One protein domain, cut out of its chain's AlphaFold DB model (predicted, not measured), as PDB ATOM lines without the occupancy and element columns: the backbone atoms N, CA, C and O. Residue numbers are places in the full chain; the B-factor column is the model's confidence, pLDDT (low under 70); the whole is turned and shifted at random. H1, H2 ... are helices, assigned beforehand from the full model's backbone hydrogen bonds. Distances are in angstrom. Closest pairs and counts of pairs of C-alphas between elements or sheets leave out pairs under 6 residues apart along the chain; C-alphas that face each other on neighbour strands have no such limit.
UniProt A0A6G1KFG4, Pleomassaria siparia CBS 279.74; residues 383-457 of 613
ATOM      1  N   TYR A 383     121.658 178.013  60.287       92.69
ATOM      2  CA  TYR A 383     122.320 176.784  59.856       92.69
ATOM      3  C   TYR A 383     123.832 176.980  59.660       92.69
ATOM      4  O   TYR A 383     124.626 176.112  60.007       92.69
ATOM      5  N   VAL A 384     124.255 178.161  59.192       94.62
ATOM      6  CA  VAL A 384     125.680 178.534  59.149       94.62
ATOM      7  C   VAL A 384     126.280 178.614  60.563       94.62
ATOM      8  O   VAL A 384     127.371 178.105  60.798       94.62
ATOM      9  N   ASP A 385     125.564 179.212  61.518       94.56
ATOM     10  CA  ASP A 385     125.957 179.289  62.934       94.56
ATOM     11  C   ASP A 385     126.068 177.885  63.566       94.56
ATOM     12  O   ASP A 385     127.032 177.605  64.278       94.56
ATOM     13  N   GLU A 386     125.149 176.969  63.242       95.31
ATOM     14  CA  GLU A 386     125.205 175.553  63.637       95.31
ATOM     15  C   GLU A 386     126.408 174.815  63.022       95.31
ATOM     16  O   GLU A 386     127.139 174.151  63.757       95.31
ATOM     17  N   LEU A 387     126.681 174.972  61.719       95.38
ATOM     18  CA  LEU A 387     127.849 174.365  61.062       95.38
ATOM     19  C   LEU A 387     129.182 174.868  61.641       95.38
ATOM     20  O   LEU A 387     130.104 174.076  61.823       95.38
ATOM     21  N   LEU A 388     129.295 176.156  61.982       95.69
ATOM     22  CA  LEU A 388     130.504 176.725  62.597       95.69
ATOM     23  C   LEU A 388     130.712 176.235  64.039       95.69
ATOM     24  O   LEU A 388     131.842 175.921  64.427       95.69
ATOM     25  N   HIS A 389     129.632 176.113  64.821       95.38
ATOM     26  CA  HIS A 389     129.680 175.437  66.121       95.38
ATOM     27  C   HIS A 389     130.123 173.978  65.963       95.38
ATOM     28  O   HIS A 389     130.939 173.503  66.747       95.38
ATOM     29  N   ASP A 390     129.618 173.278  64.951       94.75
ATOM     30  CA  ASP A 390     129.928 171.875  64.693       94.75
ATOM     31  C   ASP A 390     131.395 171.658  64.280       94.75
ATOM     32  O   ASP A 390     132.050 170.790  64.853       94.75
ATOM     33  N   MET A 391     131.961 172.511  63.410       94.00
ATOM     34  CA  MET A 391     133.408 172.545  63.131       94.00
ATOM     35  C   MET A 391     134.224 172.735  64.415       94.00
ATOM     36  O   MET A 391     135.167 171.986  64.678       94.00
ATOM     37  N   GLN A 392     133.846 173.714  65.250       93.19
ATOM     38  CA  GLN A 392     134.545 173.983  66.505       93.19
ATOM     39  C   GLN A 392     134.448 172.806  67.490       93.19
ATOM     40  O   GLN A 392     135.429 172.512  68.172       93.19
ATOM     41  N   ASN A 393     133.295 172.138  67.565       93.19
ATOM     42  CA  ASN A 393     133.064 170.983  68.435       93.19
ATOM     43  C   ASN A 393     133.794 169.725  67.940       93.19
ATOM     44  O   ASN A 393     134.230 168.915  68.753       93.19
ATOM     45  N   ALA A 394     133.953 169.579  66.623       90.62
ATOM     46  CA  ALA A 394     134.746 168.531  65.989       90.62
ATOM     47  C   ALA A 394     136.267 168.757  66.105       90.62
ATOM     48  O   ALA A 394     137.041 167.849  65.818       90.62
ATOM     49  N   GLY A 395     136.705 169.953  66.520       90.88
ATOM     50  CA  GLY A 395     138.121 170.326  66.592       90.88
ATOM     51  C   GLY A 395     138.748 170.679  65.237       90.88
ATOM     52  O   GLY A 395     139.968 170.776  65.145       90.88
ATOM     53  N   ILE A 396     137.931 170.883  64.202       92.06
ATOM     54  CA  ILE A 396     138.372 171.159  62.830       92.06
ATOM     55  C   ILE A 396     138.919 172.590  62.748       92.06
ATOM     56  O   ILE A 396     138.291 173.539  63.232       92.06
ATOM     57  N   GLU A 397     140.092 172.762  62.134       90.25
ATOM     58  CA  GLU A 397     140.651 174.093  61.892       90.25
ATOM     59  C   GLU A 397     139.836 174.835  60.823       90.25
ATOM     60  O   GLU A 397     139.456 174.276  59.791       90.25
ATOM     61  N   PHE A 398     139.564 176.115  61.076       92.12
ATOM     62  CA  PHE A 398     139.017 177.019  60.068       92.12
ATOM     63  C   PHE A 398     140.097 177.379  59.045       92.12
ATOM     64  O   PHE A 398     141.284 177.303  59.351       92.12
ATOM     65  N   ASP A 399     139.683 177.818  57.861       90.81
ATOM     66  CA  ASP A 399     140.587 178.207  56.780       90.81
ATOM     67  C   ASP A 399     140.342 179.661  56.317       90.81
ATOM     68  O   ASP A 399     139.331 180.290  56.649       90.81
ATOM     69  N   MET A 400     141.262 180.201  55.513       90.00
ATOM     70  CA  MET A 400     141.078 181.454  54.786       90.00
ATOM     71  C   MET A 400     139.801 181.433  53.940       90.00
ATOM     72  O   MET A 400     139.057 182.412  53.974       90.00
ATOM     73  N   ASN A 401     139.472 180.324  53.266       91.38
ATOM     74  CA  ASN A 401     138.212 180.198  52.530       91.38
ATOM     75  C   ASN A 401     136.988 180.329  53.450       91.38
ATOM     76  O   ASN A 401     136.005 180.968  53.069       91.38
ATOM     77  N   THR A 402     137.058 179.818  54.688       93.56
ATOM     78  CA  THR A 402     136.010 180.038  55.696       93.56
ATOM     79  C   THR A 402     135.889 181.526  56.030       93.56
ATOM     80  O   THR A 402     134.786 182.067  56.054       93.56
ATOM     81  N   LEU A 403     137.011 182.225  56.245       93.19
ATOM     82  CA  LEU A 403     137.009 183.658  56.556       93.19
ATOM     83  C   LEU A 403     136.443 184.507  55.404       93.19
ATOM     84  O   LEU A 403     135.616 185.387  55.654       93.19
ATOM     85  N   HIS A 404     136.847 184.233  54.162       93.81
ATOM     86  CA  HIS A 404     136.346 184.925  52.970       93.81
ATOM     87  C   HIS A 404     134.846 184.685  52.752       93.81
ATOM     88  O   HIS A 404     134.116 185.630  52.453       93.81
ATOM     89  N   LEU A 405     134.362 183.459  52.981       94.25
ATOM     90  CA  LEU A 405     132.938 183.125  52.917       94.25
ATOM     91  C   LEU A 405     132.118 183.901  53.963       94.25
ATOM     92  O   LEU A 405     131.081 184.474  53.633       94.25
ATOM     93  N   LEU A 406     132.609 184.000  55.204       95.31
ATOM     94  CA  LEU A 406     131.957 184.794  56.253       95.31
ATOM     95  C   LEU A 406     131.958 186.296  55.943       95.31
ATOM     96  O   LEU A 406     130.961 186.968  56.201       95.31
ATOM     97  N   ASP A 407     133.045 186.835  55.384       94.81
ATOM     98  CA  ASP A 407     133.097 188.245  54.981       94.81
ATOM     99  C   ASP A 407     132.188 188.552  53.773       94.81
ATOM    100  O   ASP A 407     131.610 189.640  53.737       94.81
ATOM    101  N   GLY A 408     131.976 187.596  52.857       94.62
ATOM    102  CA  GLY A 408     130.975 187.672  51.782       94.62
ATOM    103  C   GLY A 408     129.540 187.732  52.315       94.62
ATOM    104  O   GLY A 408     128.836 188.714  52.098       94.62
ATOM    105  N   ILE A 409     129.139 186.765  53.145       94.31
ATOM    106  CA  ILE A 409     127.801 186.736  53.771       94.31
ATOM    107  C   ILE A 409     127.535 188.023  54.591       94.31
ATOM    108  O   ILE A 409     126.424 188.566  54.626       94.31
ATOM    109  N   LEU A 410     128.571 188.557  55.249       94.06
ATOM    110  CA  LEU A 410     128.506 189.821  55.986       94.06
ATOM    111  C   LEU A 410     128.607 191.074  55.098       94.06
ATOM    112  O   LEU A 410     128.366 192.169  55.614       94.06
ATOM    113  N   SER A 411     128.992 190.985  53.824       94.44
ATOM    114  CA  SER A 411     128.934 192.099  52.867       94.44
ATOM    115  C   SER A 411     127.542 192.177  52.232       94.44
ATOM    116  O   SER A 411     126.922 193.239  52.292       94.44
ATOM    117  N   GLU A 412     126.982 191.040  51.810       92.25
ATOM    118  CA  GLU A 412     125.593 190.900  51.354       92.25
ATOM    119  C   GLU A 412     124.603 191.462  52.386       92.25
ATOM    120  O   GLU A 412     123.746 192.281  52.050       92.25
ATOM    121  N   PHE A 413     124.784 191.143  53.677       92.19
ATOM    122  CA  PHE A 413     123.970 191.712  54.760       92.19
ATOM    123  C   PHE A 413     124.017 193.246  54.824       92.19
ATOM    124  O   PHE A 413     122.999 193.904  55.063       92.19
ATOM    125  N   LYS A 414     125.195 193.847  54.617       93.06
ATOM    126  CA  LYS A 414     125.347 195.310  54.622       93.06
ATOM    127  C   LYS A 414     124.645 195.909  53.406       93.06
ATOM    128  O   LYS A 414     123.927 196.893  53.561       93.06
ATOM    129  N   ASN A 415     124.781 195.285  52.240       93.25
ATOM    130  CA  ASN A 415     124.178 195.734  50.986       93.25
ATOM    131  C   ASN A 415     122.637 195.647  51.036       93.25
ATOM    132  O   ASN A 415     121.942 196.618  50.716       93.25
ATOM    133  N   ALA A 416     122.097 194.562  51.608       92.31
ATOM    134  CA  ALA A 416     120.685 194.437  51.980       92.31
ATOM    135  C   ALA A 416     120.227 195.584  52.900       92.31
ATOM    136  O   ALA A 416     119.223 196.245  52.633       92.31
ATOM    137  N   ARG A 417     120.980 195.867  53.975       91.12
ATOM    138  CA  ARG A 417     120.633 196.912  54.956       91.12
ATOM    139  C   ARG A 417     120.731 198.338  54.410       91.12
ATOM    140  O   ARG A 417     119.940 199.182  54.840       91.12
ATOM    141  N   LYS A 418     121.644 198.628  53.476       92.44
ATOM    142  CA  LYS A 418     121.655 199.900  52.727       92.44
ATOM    143  C   LYS A 418     120.399 200.019  51.857       92.44
ATOM    144  O   LYS A 418     119.751 201.066  51.867       92.44
ATOM    145  N   GLY A 419     120.018 198.934  51.181       91.81
ATOM    146  CA  GLY A 419     118.904 198.875  50.229       91.81
ATOM    147  C   GLY A 419     119.314 198.696  48.774       91.81
ATOM    148  O   GLY A 419     118.487 198.932  47.902       91.81
ATOM    149  N   GLU A 420     120.556 198.282  48.513       92.50
ATOM    150  CA  GLU A 420     121.057 198.004  47.159       92.50
ATOM    151  C   GLU A 420     120.286 196.830  46.529       92.50
ATOM    152  O   GLU A 420     119.908 196.894  45.367       92.50
ATOM    153  N   MET A 421     119.893 195.834  47.337       86.19
ATOM    154  CA  MET A 421     118.970 194.752  46.939       86.19
ATOM    155  C   MET A 421     117.473 195.134  47.048       86.19
ATOM    156  O   MET A 421     116.601 194.274  47.167       86.19
ATOM    157  N   GLY A 422     117.148 196.429  47.034       93.88
ATOM    158  CA  GLY A 422     115.774 196.936  47.019       93.88
ATOM    159  C   GLY A 422     115.060 196.997  48.379       93.88
ATOM    160  O   GLY A 422     115.510 196.484  49.407       93.88
ATOM    161  N   PHE A 423     113.905 197.671  48.386       92.44
ATOM    162  CA  PHE A 423     113.168 198.023  49.607       92.44
ATOM    163  C   PHE A 423     112.651 196.805  50.387       92.44
ATOM    164  O   PHE A 423     112.830 196.742  51.600       92.44
ATOM    165  N   HIS A 424     112.057 195.814  49.714       92.94
ATOM    166  CA  HIS A 424     111.486 194.647  50.393       92.94
ATOM    167  C   HIS A 424     112.558 193.800  51.092       92.94
ATOM    168  O   HIS A 424     112.382 193.435  52.255       92.94
ATOM    169  N   VAL A 425     113.701 193.565  50.434       91.56
ATOM    170  CA  VAL A 425     114.851 192.867  51.031       91.56
ATOM    171  C   VAL A 425     115.382 193.659  52.227       91.56
ATOM    172  O   VAL A 425     115.528 193.093  53.307       91.56
ATOM    173  N   LYS A 426     115.553 194.983  52.092       93.88
ATOM    174  CA  LYS A 426     115.951 195.879  53.194       93.88
ATOM    175  C   LYS A 426     115.011 195.816  54.400       93.88
ATOM    176  O   LYS A 426     115.485 195.841  55.535       93.88
ATOM    177  N   THR A 427     113.697 195.737  54.183       95.12
ATOM    178  CA  THR A 427     112.704 195.599  55.261       95.12
ATOM    179  C   THR A 427     112.812 194.236  55.943       95.12
ATOM    180  O   THR A 427     112.887 194.172  57.168       95.12
ATOM    181  N   VAL A 428     112.877 193.153  55.165       93.50
ATOM    182  CA  VAL A 428     112.955 191.774  55.672       93.50
ATOM    183  C   VAL A 428     114.262 191.541  56.441       93.50
ATOM    184  O   VAL A 428     114.223 191.143  57.604       93.50
ATOM    185  N   TRP A 429     115.411 191.904  55.866       89.50
ATOM    186  CA  TRP A 429     116.741 191.818  56.494       89.50
ATOM    187  C   TRP A 429     116.961 192.899  57.573       89.50
ATOM    188  O   TRP A 429     117.934 192.873  58.330       89.50
ATOM    189  N   GLY A 430     116.035 193.858  57.670       90.38
ATOM    190  CA  GLY A 430     115.919 194.816  58.764       90.38
ATOM    191  C   GLY A 430     115.331 194.226  60.050       90.38
ATOM    192  O   GLY A 430     115.502 194.832  61.107       90.38
ATOM    193  N   THR A 431     114.669 193.063  59.986       94.56
ATOM    194  CA  THR A 431     114.048 192.422  61.157       94.56
ATOM    195  C   THR A 431     115.080 191.919  62.172       94.56
ATOM    196  O   THR A 431     116.212 191.564  61.833       94.56
ATOM    197  N   GLU A 432     114.684 191.897  63.447       92.38
ATOM    198  CA  GLU A 432     115.575 191.636  64.586       92.38
ATOM    199  C   GLU A 432     116.330 190.303  64.474       92.38
ATOM    200  O   GLU A 432     117.541 190.282  64.680       92.38
ATOM    201  N   TRP A 433     115.657 189.234  64.035       89.69
ATOM    202  CA  TRP A 433     116.244 187.902  63.830       89.69
ATOM    203  C   TRP A 433     117.468 187.920  62.898       89.69
ATOM    204  O   TRP A 433     118.535 187.444  63.291       89.69
ATOM    205  N   PHE A 434     117.353 188.509  61.700       91.00
ATOM    206  CA  PHE A 434     118.487 188.659  60.779       91.00
ATOM    207  C   PHE A 434     119.607 189.497  61.402       91.00
ATOM    208  O   PHE A 434     120.788 189.205  61.231       91.00
ATOM    209  N   CYS A 435     119.247 190.528  62.166       91.44
ATOM    210  CA  CYS A 435     120.203 191.437  62.787       91.44
ATOM    211  C   CYS A 435     120.957 190.799  63.962       91.44
ATOM    212  O   CYS A 435     122.131 191.105  64.166       91.44
ATOM    213  N   ASP A 436     120.304 189.926  64.733       93.38
ATOM    214  CA  ASP A 436     120.934 189.072  65.739       93.38
ATOM    215  C   ASP A 436     121.845 188.041  65.081       93.38
ATOM    216  O   ASP A 436     122.980 187.860  65.516       93.38
ATOM    217  N   ALA A 437     121.371 187.382  64.024       90.12
ATOM    218  CA  ALA A 437     122.105 186.311  63.368       90.12
ATOM    219  C   ALA A 437     123.356 186.836  62.638       90.12
ATOM    220  O   ALA A 437     124.441 186.293  62.833       90.12
ATOM    221  N   ALA A 438     123.267 187.972  61.939       92.12
ATOM    222  CA  ALA A 438     124.434 188.673  61.397       92.12
ATOM    223  C   ALA A 438     125.392 189.171  62.502       92.12
ATOM    224  O   ALA A 438     126.608 189.152  62.318       92.12
ATOM    225  N   ARG A 439     124.884 189.552  63.688       94.38
ATOM    226  CA  ARG A 439     125.728 189.862  64.863       94.38
ATOM    227  C   ARG A 439     126.403 188.623  65.465       94.38
ATOM    228  O   ARG A 439     127.501 188.762  66.001       94.38
ATOM    229  N   ARG A 440     125.805 187.428  65.384       94.12
ATOM    230  CA  ARG A 440     126.475 186.163  65.749       94.12
ATOM    231  C   ARG A 440     127.527 185.783  64.709       94.12
ATOM    232  O   ARG A 440     128.663 185.513  65.086       94.12
ATOM    233  N   LEU A 441     127.207 185.897  63.421       94.56
ATOM    234  CA  LEU A 441     128.147 185.629  62.332       94.56
ATOM    235  C   LEU A 441     129.349 186.594  62.335       94.56
ATOM    236  O   LEU A 441     130.472 186.177  62.072       94.56
ATOM    237  N   GLY A 442     129.151 187.859  62.726       93.69
ATOM    238  CA  GLY A 442     130.242 188.809  62.970       93.69
ATOM    239  C   GLY A 442     131.215 188.341  64.059       93.69
ATOM    240  O   GLY A 442     132.422 188.340  63.841       93.69
ATOM    241  N   LYS A 443     130.698 187.849  65.197       95.31
ATOM    242  CA  LYS A 443     131.536 187.248  66.253       95.31
ATOM    243  C   LYS A 443     132.286 186.017  65.746       95.31
ATOM    244  O   LYS A 443     133.461 185.864  66.058       95.31
ATOM    245  N   TRP A 444     131.634 185.165  64.953       94.62
ATOM    246  CA  TRP A 444     132.285 184.018  64.316       94.62
ATOM    247  C   TRP A 444     133.426 184.437  63.396       94.62
ATOM    248  O   TRP A 444     134.525 183.910  63.524       94.62
ATOM    249  N   ARG A 445     133.203 185.428  62.530       94.44
ATOM    250  CA  ARG A 445     134.227 186.002  61.649       94.44
ATOM    251  C   ARG A 445     135.432 186.518  62.445       94.44
ATOM    252  O   ARG A 445     136.568 186.280  62.042       94.44
ATOM    253  N   ASP A 446     135.205 187.154  63.592       92.44
ATOM    254  CA  ASP A 446     136.283 187.620  64.472       92.44
ATOM    255  C   ASP A 446     136.995 186.460  65.211       92.44
ATOM    256  O   ASP A 446     138.218 186.487  65.340       92.44
ATOM    257  N   VAL A 447     136.283 185.397  65.620       92.44
ATOM    258  CA  VAL A 447     136.872 184.161  66.189       92.44
ATOM    259  C   VAL A 447     137.718 183.407  65.156       92.44
ATOM    260  O   VAL A 447     138.836 182.992  65.469       92.44
ATOM    261  N   VAL A 448     137.221 183.260  63.924       91.94
ATOM    262  CA  VAL A 448     137.953 182.666  62.796       91.94
ATOM    263  C   VAL A 448     139.201 183.494  62.502       91.94
ATOM    264  O   VAL A 448     140.296 182.943  62.471       91.94
ATOM    265  N   ARG A 449     139.076 184.824  62.388       90.38
ATOM    266  CA  ARG A 449     140.225 185.725  62.196       90.38
ATOM    267  C   ARG A 449     141.247 185.627  63.330       90.38
ATOM    268  O   ARG A 449     142.438 185.658  63.043       90.38
ATOM    269  N   LEU A 450     140.824 185.498  64.588       89.44
ATOM    270  CA  LEU A 450     141.741 185.360  65.723       89.44
ATOM    271  C   LEU A 450     142.506 184.027  65.679       89.44
ATOM    272  O   LEU A 450     143.720 184.015  65.876       89.44
ATOM    273  N   ARG A 451     141.819 182.918  65.370       86.19
ATOM    274  CA  ARG A 451     142.451 181.599  65.196       86.19
ATOM    275  C   ARG A 451     143.414 181.594  64.005       86.19
ATOM    276  O   ARG A 451     144.567 181.217  64.177       86.19
ATOM    277  N   MET A 452     142.986 182.100  62.846       83.31
ATOM    278  CA  MET A 452     143.831 182.214  61.650       83.31
ATOM    279  C   MET A 452     145.016 183.155  61.858       83.31
ATOM    280  O   MET A 452     146.116 182.836  61.427       83.31
ATOM    281  N   GLY A 453     144.835 184.271  62.569       72.44
ATOM    282  CA  GLY A 453     145.929 185.156  62.968       72.44
ATOM    283  C   GLY A 453     146.958 184.426  63.830       72.44
ATOM    284  O   GLY A 453     148.141 184.451  63.513       72.44
ATOM    285  N   GLY A 454     146.508 183.692  64.853       64.44
ATOM    286  CA  GLY A 454     147.385 182.875  65.695       64.44
ATOM    287  C   GLY A 454     148.094 181.739  64.946       64.44
ATOM    288  O   GLY A 454     149.242 181.440  65.261       64.44
ATOM    289  N   VAL A 455     147.452 181.126  63.946       58.94
ATOM    290  CA  VAL A 455     148.039 180.075  63.092       58.94
ATOM    291  C   VAL A 455     149.038 180.663  62.091       58.94
ATOM    292  O   VAL A 455     150.122 180.112  61.934       58.94
ATOM    293  N   LEU A 456     148.731 181.797  61.456       58.28
ATOM    294  CA  LEU A 456     149.645 182.497  60.545       58.28
ATOM    295  C   LEU A 456     150.861 183.059  61.288       58.28
ATOM    296  O   LEU A 456     151.982 182.897  60.822       58.28
ATOM    297  N   GLU A 457     150.667 183.664  62.462       56.88
ATOM    298  CA  GLU A 457     151.767 184.159  63.294       56.88
ATOM    299  C   GLU A 457     152.625 183.003  63.833       56.88
ATOM    300  O   GLU A 457     153.847 183.123  63.902       56.88
TER     301      GLU A 457
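Overview. This is residues 383 to 457 of the 613 residues of a protein of Pleomassaria siparia CBS 279.74 (UniProt A0A6G1KFG4). Two long helices, H2 and H4, pack side by side and run opposite ways in an elongated body, with the short helix H3 turned across the end where H2 passes over to H4. H1 comes near the middle of H4 with its early residues, while residues 390 to 395 stick out. The printed part has 75 residues, with four named helices in the order H1, H2, H3, H4 and no named strand; the class is all helix. It is only just loose, close to compact, with a radius of gyration of the C-alphas of 13.9 A and spans of 42 by 22 by 14 A.

Along the chain. H1, residues 383 to 394, begins with C-alpha 383 at (122.320, 176.784, 59.856) and is 16.1 A long. H2, residues 400 to 418, begins with C-alpha 400 at (141.078, 181.454, 54.786) and measures 26.9 A. H3 is residues 422 to 428, 10.5 A. H4, residues 432 to 457, is the longest at 37.0 A and ends with C-alpha 457 at (151.767, 184.159, 63.294).

Arrangement. H1 and H4 only just touch, with 3 pairs of C-alphas within 8 A, through residues 385 to 388 and 440 to 444 alone; the closest C-alphas, of Asp 385 and Leu 441, are 6.7 A apart. They run the same way at a shallow tilt of 34.6 degrees, only just short of steep. H1 is apart from H2 and H3. H2 and H4 touch, closest at the C-alphas of Leu 406 and Arg 445, 6.0 A, with a shallow tilt of 31 degrees, opposite ways. H2, with residues 416 to 418 alone, and H3 touch only at the corner, closest at the C-alphas of Ala 416 and Lys 426, 5.1 A, about perpendicular at 76 degrees. H3 and H4 are only just apart, 8.1 A at the closest. In H1, H3 and H4 every O i to N i+4 pair is within hydrogen-bond range; in H2, 14 of 15 are.

Size, cuts and confidence. The C-alphas farthest apart, of His 424 and Glu 457, are 43.6 A from each other. The printed part has no cut, and its three links are tight. The mean pLDDT of the printed part is 90.6; residues 454 to 457 are under 70.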